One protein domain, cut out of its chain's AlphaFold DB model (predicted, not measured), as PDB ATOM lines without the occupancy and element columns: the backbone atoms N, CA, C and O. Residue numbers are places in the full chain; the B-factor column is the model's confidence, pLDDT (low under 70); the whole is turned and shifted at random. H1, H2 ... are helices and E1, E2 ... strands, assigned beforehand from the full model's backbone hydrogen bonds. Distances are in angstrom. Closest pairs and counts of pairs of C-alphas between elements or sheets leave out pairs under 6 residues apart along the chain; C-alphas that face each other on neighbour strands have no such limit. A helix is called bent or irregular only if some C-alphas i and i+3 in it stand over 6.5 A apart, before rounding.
ATOM      1  N   ILE A 375     -26.905  -7.160 -32.283       71.44
ATOM      2  CA  ILE A 375     -26.954  -8.415 -33.050       71.44
ATOM      3  C   ILE A 375     -25.586  -8.744 -33.665       71.44
ATOM      4  O   ILE A 375     -25.022  -7.953 -34.433       71.44
ATOM      5  N   GLU A 376     -25.090  -9.950 -33.386       76.69
ATOM      6  CA  GLU A 376     -23.862 -10.501 -33.957       76.69
ATOM      7  C   GLU A 376     -24.187 -11.463 -35.112       76.69
ATOM      8  O   GLU A 376     -24.811 -12.506 -34.943       76.69
ATOM      9  N   ILE A 377     -23.728 -11.137 -36.319       81.75
ATOM     10  CA  ILE A 377     -23.846 -12.010 -37.490       81.75
ATOM     11  C   ILE A 377     -22.656 -12.968 -37.495       81.75
ATOM     12  O   ILE A 377     -21.500 -12.539 -37.531       81.75
ATOM     13  N   VAL A 378     -22.924 -14.271 -37.481       80.12
ATOM     14  CA  VAL A 378     -21.881 -15.302 -37.448       80.12
ATOM     15  C   VAL A 378     -21.582 -15.800 -38.862       80.12
ATOM     16  O   VAL A 378     -22.475 -16.253 -39.573       80.12
ATOM     17  N   ILE A 379     -20.309 -15.763 -39.254       79.00
ATOM     18  CA  ILE A 379     -19.776 -16.341 -40.493       79.00
ATOM     19  C   ILE A 379     -18.953 -17.572 -40.108       79.00
ATOM     20  O   ILE A 379     -17.987 -17.458 -39.353       79.00
ATOM     21  N   ARG A 380     -19.325 -18.757 -40.601       71.88
ATOM     22  CA  ARG A 380     -18.585 -20.013 -40.381       71.88
ATOM     23  C   ARG A 380     -18.095 -20.553 -41.717       71.88
ATOM     24  O   ARG A 380     -18.894 -20.665 -42.640       71.88
ATOM     25  N   ASN A 381     -16.808 -20.891 -41.808       66.88
ATOM     26  CA  ASN A 381     -16.186 -21.448 -43.020       66.88
ATOM     27  C   ASN A 381     -16.453 -20.606 -44.283       66.88
ATOM     28  O   ASN A 381     -16.764 -21.139 -45.340       66.88
ATOM     29  N   GLY A 382     -16.391 -19.277 -44.155       67.12
ATOM     30  CA  GLY A 382     -16.628 -18.366 -45.276       67.12
ATOM     31  C   GLY A 382     -18.092 -18.227 -45.709       67.12
ATOM     32  O   GLY A 382     -18.329 -17.613 -46.740       67.12
ATOM     33  N   HIS A 383     -19.057 -18.738 -44.936       77.06
ATOM     34  CA  HIS A 383     -20.493 -18.595 -45.201       77.06
ATOM     35  C   HIS A 383     -21.240 -17.987 -44.008       77.06
ATOM     36  O   HIS A 383     -21.042 -18.394 -42.856       77.06
ATOM     37  N   VAL A 384     -22.118 -17.016 -44.268       81.50
ATOM     38  CA  VAL A 384     -23.003 -16.416 -43.258       81.50
ATOM     39  C   VAL A 384     -24.020 -17.452 -42.784       81.50
ATOM     40  O   VAL A 384     -24.736 -18.061 -43.577       81.50
ATOM     41  N   GLN A 385     -24.108 -17.645 -41.470       78.88
ATOM     42  CA  GLN A 385     -25.061 -18.568 -40.868       78.88
ATOM     43  C   GLN A 385     -26.441 -17.904 -40.733       78.88
ATOM     44  O   GLN A 385     -26.545 -16.832 -40.127       78.88
ATOM     45  N   PRO A 386     -27.518 -18.524 -41.247       74.69
ATOM     46  CA  PRO A 386     -28.869 -17.994 -41.127       74.69
ATOM     47  C   PRO A 386     -29.430 -18.269 -39.722       74.69
ATOM     48  O   PRO A 386     -30.206 -19.197 -39.516       74.69
ATOM     49  N   SER A 387     -29.023 -17.469 -38.738       77.25
ATOM     50  CA  SER A 387     -29.592 -17.498 -37.386       77.25
ATOM     51  C   SER A 387     -30.944 -16.771 -37.315       77.25
ATOM     52  O   SER A 387     -31.301 -15.979 -38.194       77.25
ATOM     53  N   VAL A 388     -31.699 -17.000 -36.235       71.94
ATOM     54  CA  VAL A 388     -32.937 -16.248 -35.939       71.94
ATOM     55  C   VAL A 388     -32.646 -14.742 -35.865       71.94
ATOM     56  O   VAL A 388     -33.399 -13.927 -36.392       71.94
ATOM     57  N   GLU A 389     -31.497 -14.374 -35.304       72.75
ATOM     58  CA  GLU A 389     -31.020 -12.993 -35.215       72.75
ATOM     59  C   GLU A 389     -30.696 -12.395 -36.593       72.75
ATOM     60  O   GLU A 389     -31.052 -11.249 -36.866       72.75
ATOM     61  N   TYR A 390     -30.111 -13.177 -37.507       79.38
ATOM     62  CA  TYR A 390     -29.874 -12.766 -38.895       79.38
ATOM     63  C   TYR A 390     -31.185 -12.512 -39.657       79.38
ATOM     64  O   TYR A 390     -31.302 -11.523 -40.384       79.38
ATOM     65  N   GLN A 391     -32.200 -13.361 -39.460       78.12
ATOM     66  CA  GLN A 391     -33.533 -13.185 -40.056       78.12
ATOM     67  C   GLN A 391     -34.237 -11.924 -39.521       78.12
ATOM     68  O   GLN A 391     -34.833 -11.166 -40.293       78.12
ATOM     69  N   LEU A 392     -34.126 -11.653 -38.216       73.50
ATOM     70  CA  LEU A 392     -34.658 -10.438 -37.588       73.50
ATOM     71  C   LEU A 392     -33.933  -9.175 -38.082       73.50
ATOM     72  O   LEU A 392     -34.584  -8.196 -38.456       73.50
ATOM     73  N   PHE A 393     -32.601  -9.223 -38.172       80.44
ATOM     74  CA  PHE A 393     -31.774  -8.140 -38.709       80.44
ATOM     75  C   PHE A 393     -32.117  -7.833 -40.178       80.44
ATOM     76  O   PHE A 393     -32.278  -6.666 -40.550       80.44
ATOM     77  N   LYS A 394     -32.340  -8.873 -40.994       80.88
ATOM     78  CA  LYS A 394     -32.795  -8.761 -42.390       80.88
ATOM     79  C   LYS A 394     -34.167  -8.107 -42.527       80.88
ATOM     80  O   LYS A 394     -34.352  -7.248 -43.389       80.88
ATOM     81  N   LYS A 395     -35.124  -8.479 -41.673       77.25
ATOM     82  CA  LYS A 395     -36.483  -7.912 -41.682       77.25
ATOM     83  C   LYS A 395     -36.477  -6.419 -41.328       77.25
ATOM     84  O   LYS A 395     -37.197  -5.635 -41.947       77.25
ATOM     85  N   HIS A 396     -35.637  -6.016 -40.375       77.00
ATOM     86  CA  HIS A 396     -35.549  -4.629 -39.921       77.00
ATOM     87  C   HIS A 396     -34.819  -3.717 -40.924       77.00
ATOM     88  O   HIS A 396     -35.326  -2.654 -41.280       77.00
ATOM     89  N   HIS A 397     -33.673  -4.150 -41.461       74.31
ATOM     90  CA  HIS A 397     -32.845  -3.352 -42.377       74.31
ATOM     91  C   HIS A 397     -33.145  -3.596 -43.869       74.31
ATOM     92  O   HIS A 397     -32.263  -3.429 -44.711       74.31
ATOM     93  N   HIS A 398     -34.394  -3.932 -44.219       77.88
ATOM     94  CA  HIS A 398     -34.802  -4.275 -45.592       77.88
ATOM     95  C   HIS A 398     -34.460  -3.192 -46.634       77.88
ATOM     96  O   HIS A 398     -34.083  -3.528 -47.752       77.88
ATOM     97  N   ARG A 399     -34.532  -1.900 -46.267       76.44
ATOM     98  CA  ARG A 399     -34.241  -0.776 -47.182       76.44
ATOM     99  C   ARG A 399     -32.790  -0.734 -47.664       76.44
ATOM    100  O   ARG A 399     -32.557  -0.442 -48.827       76.44
ATOM    101  N   HIS A 400     -31.833  -1.075 -46.799       79.75
ATOM    102  CA  HIS A 400     -30.395  -1.047 -47.112       79.75
ATOM    103  C   HIS A 400     -29.821  -2.462 -47.295       79.75
ATOM    104  O   HIS A 400     -28.604  -2.652 -47.368       79.75
ATOM    105  N   TRP A 401     -30.690  -3.480 -47.377       84.56
ATOM    106  CA  TRP A 401     -30.290  -4.886 -47.401       84.56
ATOM    107  C   TRP A 401     -29.423  -5.238 -48.611       84.56
ATOM    108  O   TRP A 401     -28.540  -6.084 -48.501       84.56
ATOM    109  N   GLY A 402     -29.621  -4.561 -49.746       78.50
ATOM    110  CA  GLY A 402     -28.785  -4.737 -50.937       78.50
ATOM    111  C   GLY A 402     -27.306  -4.431 -50.673       78.50
ATOM    112  O   GLY A 402     -26.450  -5.265 -50.958       78.50
ATOM    113  N   ALA A 403     -27.005  -3.288 -50.047       80.81
ATOM    114  CA  ALA A 403     -25.638  -2.904 -49.685       80.81
ATOM    115  C   ALA A 403     -25.058  -3.809 -48.583       80.81
ATOM    116  O   ALA A 403     -23.912  -4.248 -48.671       80.81
ATOM    117  N   ILE A 404     -25.873  -4.165 -47.582       84.06
ATOM    118  CA  ILE A 404     -25.484  -5.105 -46.518       84.06
ATOM    119  C   ILE A 404     -25.131  -6.480 -47.105       84.06
ATOM    120  O   ILE A 404     -24.130  -7.072 -46.712       84.06
ATOM    121  N   THR A 405     -25.900  -6.969 -48.081       84.06
ATOM    122  CA  THR A 405     -25.646  -8.256 -48.750       84.06
ATOM    123  C   THR A 405     -24.317  -8.231 -49.505       84.06
ATOM    124  O   THR A 405     -23.535  -9.167 -49.380       84.06
ATOM    125  N   GLN A 406     -24.007  -7.141 -50.215       81.06
ATOM    126  CA  GLN A 406     -22.717  -6.983 -50.903       81.06
ATOM    127  C   GLN A 406     -21.532  -6.956 -49.924       81.06
ATOM    128  O   GLN A 406     -20.475  -7.524 -50.194       81.06
ATOM    129  N   TYR A 407     -21.697  -6.318 -48.764       86.94
ATOM    130  CA  TYR A 407     -20.679  -6.295 -47.714       86.94
ATOM    131  C   TYR A 407     -20.487  -7.655 -47.040       86.94
ATOM    132  O   TYR A 407     -19.348  -8.045 -46.785       86.94
ATOM    133  N   LEU A 408     -21.570  -8.401 -46.812       83.19
ATOM    134  CA  LEU A 408     -21.498  -9.774 -46.314       83.19
ATOM    135  C   LEU A 408     -20.822 -10.704 -47.324       83.19
ATOM    136  O   LEU A 408     -19.921 -11.428 -46.928       83.19
ATOM    137  N   GLN A 409     -21.129 -10.607 -48.620       82.62
ATOM    138  CA  GLN A 409     -20.458 -11.383 -49.677       82.62
ATOM    139  C   GLN A 409     -18.954 -11.072 -49.781       82.62
ATOM    140  O   GLN A 409     -18.127 -11.958 -50.010       82.62
ATOM    141  N   ARG A 410     -18.562  -9.808 -49.573       79.75
ATOM    142  CA  ARG A 410     -17.144  -9.418 -49.487       79.75
ATOM    143  C   ARG A 410     -16.467  -9.983 -48.238       79.75
ATOM    144  O   ARG A 410     -15.311 -10.383 -48.304       79.75
ATOM    145  N   LEU A 411     -17.168 -10.054 -47.107       78.56
ATOM    146  CA  LEU A 411     -16.656 -10.719 -45.904       78.56
ATOM    147  C   LEU A 411     -16.554 -12.238 -46.102       78.56
ATOM    148  O   LEU A 411     -15.540 -12.820 -45.735       78.56
ATOM    149  N   GLU A 412     -17.546 -12.866 -46.731       80.19
ATOM    150  CA  GLU A 412     -17.534 -14.286 -47.094       80.19
ATOM    151  C   GLU A 412     -16.317 -14.612 -47.956       80.19
ATOM    152  O   GLU A 412     -15.479 -15.396 -47.527       80.19
ATOM    153  N   THR A 413     -16.122 -13.915 -49.080       77.25
ATOM    154  CA  THR A 413     -14.955 -14.110 -49.966       77.25
ATOM    155  C   THR A 413     -13.609 -13.895 -49.266       77.25
ATOM    156  O   THR A 413     -12.665 -14.645 -49.516       77.25
ATOM    157  N   MET A 414     -13.508 -12.929 -48.345       71.50
ATOM    158  CA  MET A 414     -12.299 -12.737 -47.530       71.50
ATOM    159  C   MET A 414     -12.031 -13.900 -46.560       71.50
ATOM    160  O   MET A 414     -10.870 -14.152 -46.221       71.50
ATOM    161  N   PHE A 415     -13.071 -14.611 -46.113       69.75
ATOM    162  CA  PHE A 415     -12.967 -15.721 -45.161       69.75
ATOM    163  C   PHE A 415     -13.112 -17.118 -45.793       69.75
ATOM    164  O   PHE A 415     -12.810 -18.096 -45.114       69.75
ATOM    165  N   SER A 416     -13.468 -17.238 -47.077       65.62
ATOM    166  CA  SER A 416     -13.537 -18.514 -47.811       65.62
ATOM    167  C   SER A 416     -12.164 -19.157 -48.044       65.62
ATOM    168  O   SER A 416     -12.070 -20.370 -48.176       65.62
ATOM    169  N   ALA A 417     -11.080 -18.373 -48.069       56.94
ATOM    170  CA  ALA A 417      -9.732 -18.859 -48.390       56.94
ATOM    171  C   ALA A 417      -9.002 -19.566 -47.225       56.94
ATOM    172  O   ALA A 417      -7.815 -19.871 -47.339       56.94
ATOM    173  N   LYS A 418      -9.655 -19.768 -46.073       53.16
ATOM    174  CA  LYS A 418      -9.034 -20.355 -44.876       53.16
ATOM    175  C   LYS A 418      -9.980 -21.356 -44.226       53.16
ATOM    176  O   LYS A 418     -10.945 -20.973 -43.572       53.16
ATOM    177  N   GLU A 419      -9.682 -22.633 -44.421       49.22
ATOM    178  CA  GLU A 419     -10.429 -23.751 -43.854       49.22
ATOM    179  C   GLU A 419     -10.395 -23.689 -42.311       49.22
ATOM    180  O   GLU A 419      -9.327 -23.571 -41.711       49.22
ATOM    181  N   ALA A 420     -11.584 -23.736 -41.694       51.03
ATOM    182  CA  ALA A 420     -11.865 -23.767 -40.249       51.03
ATOM    183  C   ALA A 420     -11.720 -22.447 -39.449       51.03
ATOM    184  O   ALA A 420     -10.889 -22.333 -38.544       51.03
ATOM    185  N   LEU A 421     -12.591 -21.454 -39.710       58.25
ATOM    186  CA  LEU A 421     -12.703 -20.222 -38.902       58.25
ATOM    187  C   LEU A 421     -14.170 -19.817 -38.645       58.25
ATOM    188  O   LEU A 421     -14.973 -19.719 -39.580       58.25
ATOM    189  N   VAL A 422     -14.510 -19.539 -37.378       68.25
ATOM    190  CA  VAL A 422     -15.769 -18.891 -36.962       68.25
ATOM    191  C   VAL A 422     -15.492 -17.410 -36.682       68.25
ATOM    192  O   VAL A 422     -14.657 -17.066 -35.844       68.25
ATOM    193  N   CYS A 423     -16.194 -16.523 -37.387       74.12
ATOM    194  CA  CYS A 423     -16.054 -15.069 -37.307       74.12
ATOM    195  C   CYS A 423     -17.384 -14.430 -36.886       74.12
ATOM    196  O   CYS A 423     -18.419 -14.706 -37.490       74.12
ATOM    197  N   LYS A 424     -17.361 -13.545 -35.882       77.62
ATOM    198  CA  LYS A 424     -18.546 -12.781 -35.450       77.62
ATOM    199  C   LYS A 424     -18.456 -11.324 -35.908       77.62
ATOM    200  O   LYS A 424     -17.458 -10.648 -35.640       77.62
ATOM    201  N   VAL A 425     -19.490 -10.840 -36.593       80.38
ATOM    202  CA  VAL A 425     -19.576  -9.503 -37.204       80.38
ATOM    203  C   VAL A 425     -20.671  -8.685 -36.522       80.38
ATOM    204  O   VAL A 425     -21.797  -9.143 -36.381       80.38
ATOM    205  N   HIS A 426     -20.371  -7.449 -36.134       82.44
ATOM    206  CA  HIS A 426     -21.327  -6.569 -35.461       82.44
ATOM    207  C   HIS A 426     -22.354  -5.997 -36.451       82.44
ATOM    208  O   HIS A 426     -22.023  -5.120 -37.258       82.44
ATOM    209  N   GLY A 427     -23.614  -6.427 -36.352       79.19
ATOM    210  CA  GLY A 427     -24.702  -6.028 -37.253       79.19
ATOM    211  C   GLY A 427     -24.948  -4.518 -37.262       79.19
ATOM    212  O   GLY A 427     -25.014  -3.911 -38.330       79.19
ATOM    213  N   GLY A 428     -24.963  -3.870 -36.092       75.25
ATOM    214  CA  GLY A 428     -25.148  -2.413 -35.993       75.25
ATOM    215  C   GLY A 428     -24.082  -1.578 -36.725       75.25
ATOM    216  O   GLY A 428     -24.414  -0.597 -37.393       75.25
ATOM    217  N   ARG A 429     -22.801  -1.979 -36.675       75.56
ATOM    218  CA  ARG A 429     -21.720  -1.279 -37.397       75.56
ATOM    219  C   ARG A 429     -21.821  -1.509 -38.900       75.56
ATOM    220  O   ARG A 429     -21.675  -0.561 -39.669       75.56
ATOM    221  N   LEU A 430     -22.144  -2.735 -39.305       82.06
ATOM    222  CA  LEU A 430     -22.355  -3.087 -40.704       82.06
ATOM    223  C   LEU A 430     -23.541  -2.317 -41.314       82.06
ATOM    224  O   LEU A 430     -23.422  -1.789 -42.415       82.06
ATOM    225  N   ALA A 431     -24.645  -2.178 -40.572       80.25
ATOM    226  CA  ALA A 431     -25.795  -1.369 -40.977       80.25
ATOM    227  C   ALA A 431     -25.436   0.117 -41.092       80.25
ATOM    228  O   ALA A 431     -25.814   0.755 -42.067       80.25
ATOM    229  N   SER A 432     -24.660   0.665 -40.148       77.12
ATOM    230  CA  SER A 432     -24.227   2.069 -40.216       77.12
ATOM    231  C   SER A 432     -23.365   2.369 -41.446       77.12
ATOM    232  O   SER A 432     -23.531   3.417 -42.057       77.12
ATOM    233  N   LEU A 433     -22.512   1.421 -41.861       77.88
ATOM    234  CA  LEU A 433     -21.725   1.529 -43.093       77.88
ATOM    235  C   LEU A 433     -22.578   1.405 -44.361       77.88
ATOM    236  O   LEU A 433     -22.172   1.885 -45.414       77.88
ATOM    237  N   ALA A 434     -23.728   0.735 -44.280       78.56
ATOM    238  CA  ALA A 434     -24.649   0.569 -45.401       78.56
ATOM    239  C   ALA A 434     -25.644   1.732 -45.555       78.56
ATOM    240  O   ALA A 434     -26.176   1.916 -46.644       78.56
ATOM    241  N   SER A 435     -25.882   2.517 -44.498       73.50
ATOM    242  CA  SER A 435     -26.757   3.700 -44.529       73.50
ATOM    243  C   SER A 435     -26.129   4.918 -45.227       73.50
ATOM    244  O   SER A 435     -26.846   5.841 -45.605       73.50
ATOM    245  N   ASP A 436     -24.803   4.945 -45.403       67.19
ATOM    246  CA  ASP A 436     -24.094   6.002 -46.134       67.19
ATOM    247  C   ASP A 436     -24.098   5.695 -47.647       67.19
ATOM    248  O   ASP A 436     -23.121   5.203 -48.210       67.19
ATOM    249  N   GLU A 437     -25.201   6.007 -48.338       55.28
ATOM    250  CA  GLU A 437     -25.448   5.669 -49.760       55.28
ATOM    251  C   GLU A 437     -24.448   6.275 -50.779       55.28
ATOM    252  O   GLU A 437     -24.537   6.010 -51.976       55.28
ATOM    253  N   CYS A 438     -23.474   7.083 -50.345       48.03
ATOM    254  CA  CYS A 438     -22.534   7.790 -51.224       48.03
ATOM    255  C   CYS A 438     -21.099   7.229 -51.257       48.03
ATOM    256  O   CYS A 438     -20.277   7.775 -51.996       48.03
ATOM    257  N   GLN A 439     -20.747   6.179 -50.497       57.09
ATOM    258  CA  GLN A 439     -19.391   5.595 -50.537       57.09
ATOM    259  C   GLN A 439     -19.389   4.068 -50.372       57.09
ATOM    260  O   GLN A 439     -19.906   3.536 -49.396       57.09
ATOM    261  N   VAL A 440     -18.724   3.353 -51.290       65.69
ATOM    262  CA  VAL A 440     -18.437   1.915 -51.140       65.69
ATOM    263  C   VAL A 440     -17.394   1.733 -50.033       65.69
ATOM    264  O   VAL A 440     -16.279   2.245 -50.144       65.69
ATOM    265  N   ALA A 441     -17.736   0.997 -48.971       69.31
ATOM    266  CA  ALA A 441     -16.821   0.761 -47.855       69.31
ATOM    267  C   ALA A 441     -15.529   0.042 -48.304       69.31
ATOM    268  O   ALA A 441     -15.559  -0.919 -49.086       69.31
ATOM    269  N   SER A 442     -14.381   0.498 -47.790       74.31
ATOM    270  CA  SER A 442     -13.077  -0.147 -48.010       74.31
ATOM    271  C   SER A 442     -12.937  -1.439 -47.194       74.31
ATOM    272  O   SER A 442     -13.532  -1.567 -46.122       74.31
ATOM    273  N   ASP A 443     -12.098  -2.379 -47.646       67.31
ATOM    274  CA  ASP A 443     -11.881  -3.664 -46.951       67.31
ATOM    275  C   ASP A 443     -11.394  -3.471 -45.503       67.31
ATOM    276  O   ASP A 443     -11.756  -4.225 -44.603       67.31
ATOM    277  N   LEU A 444     -10.646  -2.395 -45.235       64.69
ATOM    278  CA  LEU A 444     -10.184  -2.044 -43.890       64.69
ATOM    279  C   LEU A 444     -11.338  -1.620 -42.957       64.69
ATOM    280  O   LEU A 444     -11.300  -1.899 -41.760       64.69
ATOM    281  N   GLN A 445     -12.360  -0.944 -43.495       66.62
ATOM    282  CA  GLN A 445     -13.557  -0.535 -42.748       66.62
ATOM    283  C   GLN A 445     -14.488  -1.728 -42.493       66.62
ATOM    284  O   GLN A 445     -15.032  -1.849 -41.396       66.62
ATOM    285  N   LEU A 446     -14.598  -2.640 -43.463       73.75
ATOM    286  CA  LEU A 446     -15.318  -3.910 -43.325       73.75
ATOM    287  C   LEU A 446     -14.694  -4.798 -42.241       73.75
ATOM    288  O   LEU A 446     -15.400  -5.279 -41.357       73.75
ATOM    289  N   MET A 447     -13.363  -4.920 -42.218       68.12
ATOM    290  CA  MET A 447     -12.648  -5.653 -41.163       68.12
ATOM    291  C   MET A 447     -12.806  -5.024 -39.768       68.12
ATOM    292  O   MET A 447     -12.712  -5.727 -38.766       68.12
ATOM    293  N   GLY A 448     -13.098  -3.722 -39.680       65.44
ATOM    294  CA  GLY A 448     -13.427  -3.039 -38.423       65.44
ATOM    295  C   GLY A 448     -14.791  -3.421 -37.823       65.44
ATOM    296  O   GLY A 448     -15.059  -3.098 -36.660       65.44
ATOM    297  N   CYS A 449     -15.644  -4.110 -38.591       73.62
ATOM    298  CA  CYS A 449     -16.932  -4.637 -38.130       73.62
ATOM    299  C   CYS A 449     -16.822  -6.031 -37.493       73.62
ATOM    300  O   CYS A 449     -17.780  -6.483 -36.871       73.62
ATOM    301  N   VAL A 450     -15.675  -6.704 -37.622       74.50
ATOM    302  CA  VAL A 450     -15.421  -8.026 -37.033       74.50
ATOM    303  C   VAL A 450     -15.039  -7.873 -35.557       74.50
ATOM    304  O   VAL A 450     -14.112  -7.132 -35.228       74.50
ATOM    305  N   VAL A 451     -15.752  -8.567 -34.665       63.72
ATOM    306  CA  VAL A 451     -15.632  -8.419 -33.200       63.72
ATOM    307  C   VAL A 451     -14.795  -9.536 -32.577       63.72
ATOM    308  O   VAL A 451     -13.954  -9.256 -31.724       63.72
ATOM    309  N   ALA A 452     -14.980 -10.783 -33.020       61.75
ATOM    310  CA  ALA A 452     -14.329 -11.955 -32.433       61.75
ATOM    311  C   ALA A 452     -13.941 -13.010 -33.483       61.75
ATOM    312  O   ALA A 452     -14.589 -13.140 -34.525       61.75
ATOM    313  N   PHE A 453     -12.875 -13.755 -33.170       61.44
ATOM    314  CA  PHE A 453     -12.287 -14.823 -33.981       61.44
ATOM    315  C   PHE A 453     -12.086 -16.063 -33.105       61.44
ATOM    316  O   PHE A 453     -11.300 -16.009 -32.160       61.44
ATOM    317  N   GLU A 454     -12.755 -17.166 -33.431       52.31
ATOM    318  CA  GLU A 454     -12.593 -18.448 -32.738       52.31
ATOM    319  C   GLU A 454     -12.215 -19.534 -33.756       52.31
ATOM    320  O   GLU A 454     -12.875 -19.708 -34.784       52.31
ATOM    321  N   ALA A 455     -11.110 -20.237 -33.490       49.50
ATOM    322  CA  ALA A 455     -10.755 -21.466 -34.194       49.50
ATOM    323  C   ALA A 455     -11.382 -22.645 -33.438       49.50
ATOM    324  O   ALA A 455     -11.350 -22.667 -32.207       49.50
TER     325      ALA A 455
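Overview. This is residues 375 to 455 of the 1277 residues of an uncharacterized protein of Vitrella brassicaformis (strain CCMP3155) (UniProt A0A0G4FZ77). A small three-stranded sheet has helices mostly along its E1 side, where H1, H2 and H3 each only graze it: the long H2 passes near the domain's middle, H1 sits near edge strand E1, and H3 follows E2 and crosses the early part of H2. Short H4 lies close to H2 and H3. The printed part has 81 residues, in the order E1 H1 H2 E2 H3 H4 E3, class mixed; the sheet, E1 - E2 - E3, is antiparallel. It is compact, with a radius of gyration of the C-alphas of 11.9 A and spans of 34 by 28 by 17 A.

Along the chain. Find C-alpha 376 at (-23.862, -10.501, -33.957), where E1, residues 376 to 380, begins. E2 is residues 422 to 426, 13.6 A long; E3, residues 450 to 454, ends at (-12.593, -18.448, -32.738). H1 is residues 388 to 396, 12.6 A. H2, residues 398 to 416, runs 25.7 A; it is irregular, with C-alphas 399 and 402 7.7 A apart, and has a kink of 32 degrees near residue 405. H3 is residues 427 to 434 and H4 residues 443 to 447.

Arrangement. Look between E1 and E2 for N 377 and O 425, 2.8 A apart; between E2 and E3, for N 424 and O 452, 3.1 A. H2 only grazes the sheet, with residues 408 to 416. H2 touches H3 with residues 400 to 407 alone, about perpendicular at 74 degrees; their closest C-alphas, Ala 403 and Ala 434, are 5.6 A apart. H1 and H4 are apart. In H1, H3 and H4 every O i to N i+4 pair is within hydrogen-bond range; in H2, 13 of 15.

Size, cuts and confidence. The C-alphas of Cys 438 and Ala 455 are farthest apart, 35.8 A. The printed part has no cut, and no link is long. Look for pLDDT under 70 in 26 residues, among them 415 to 422 and 451 to 455.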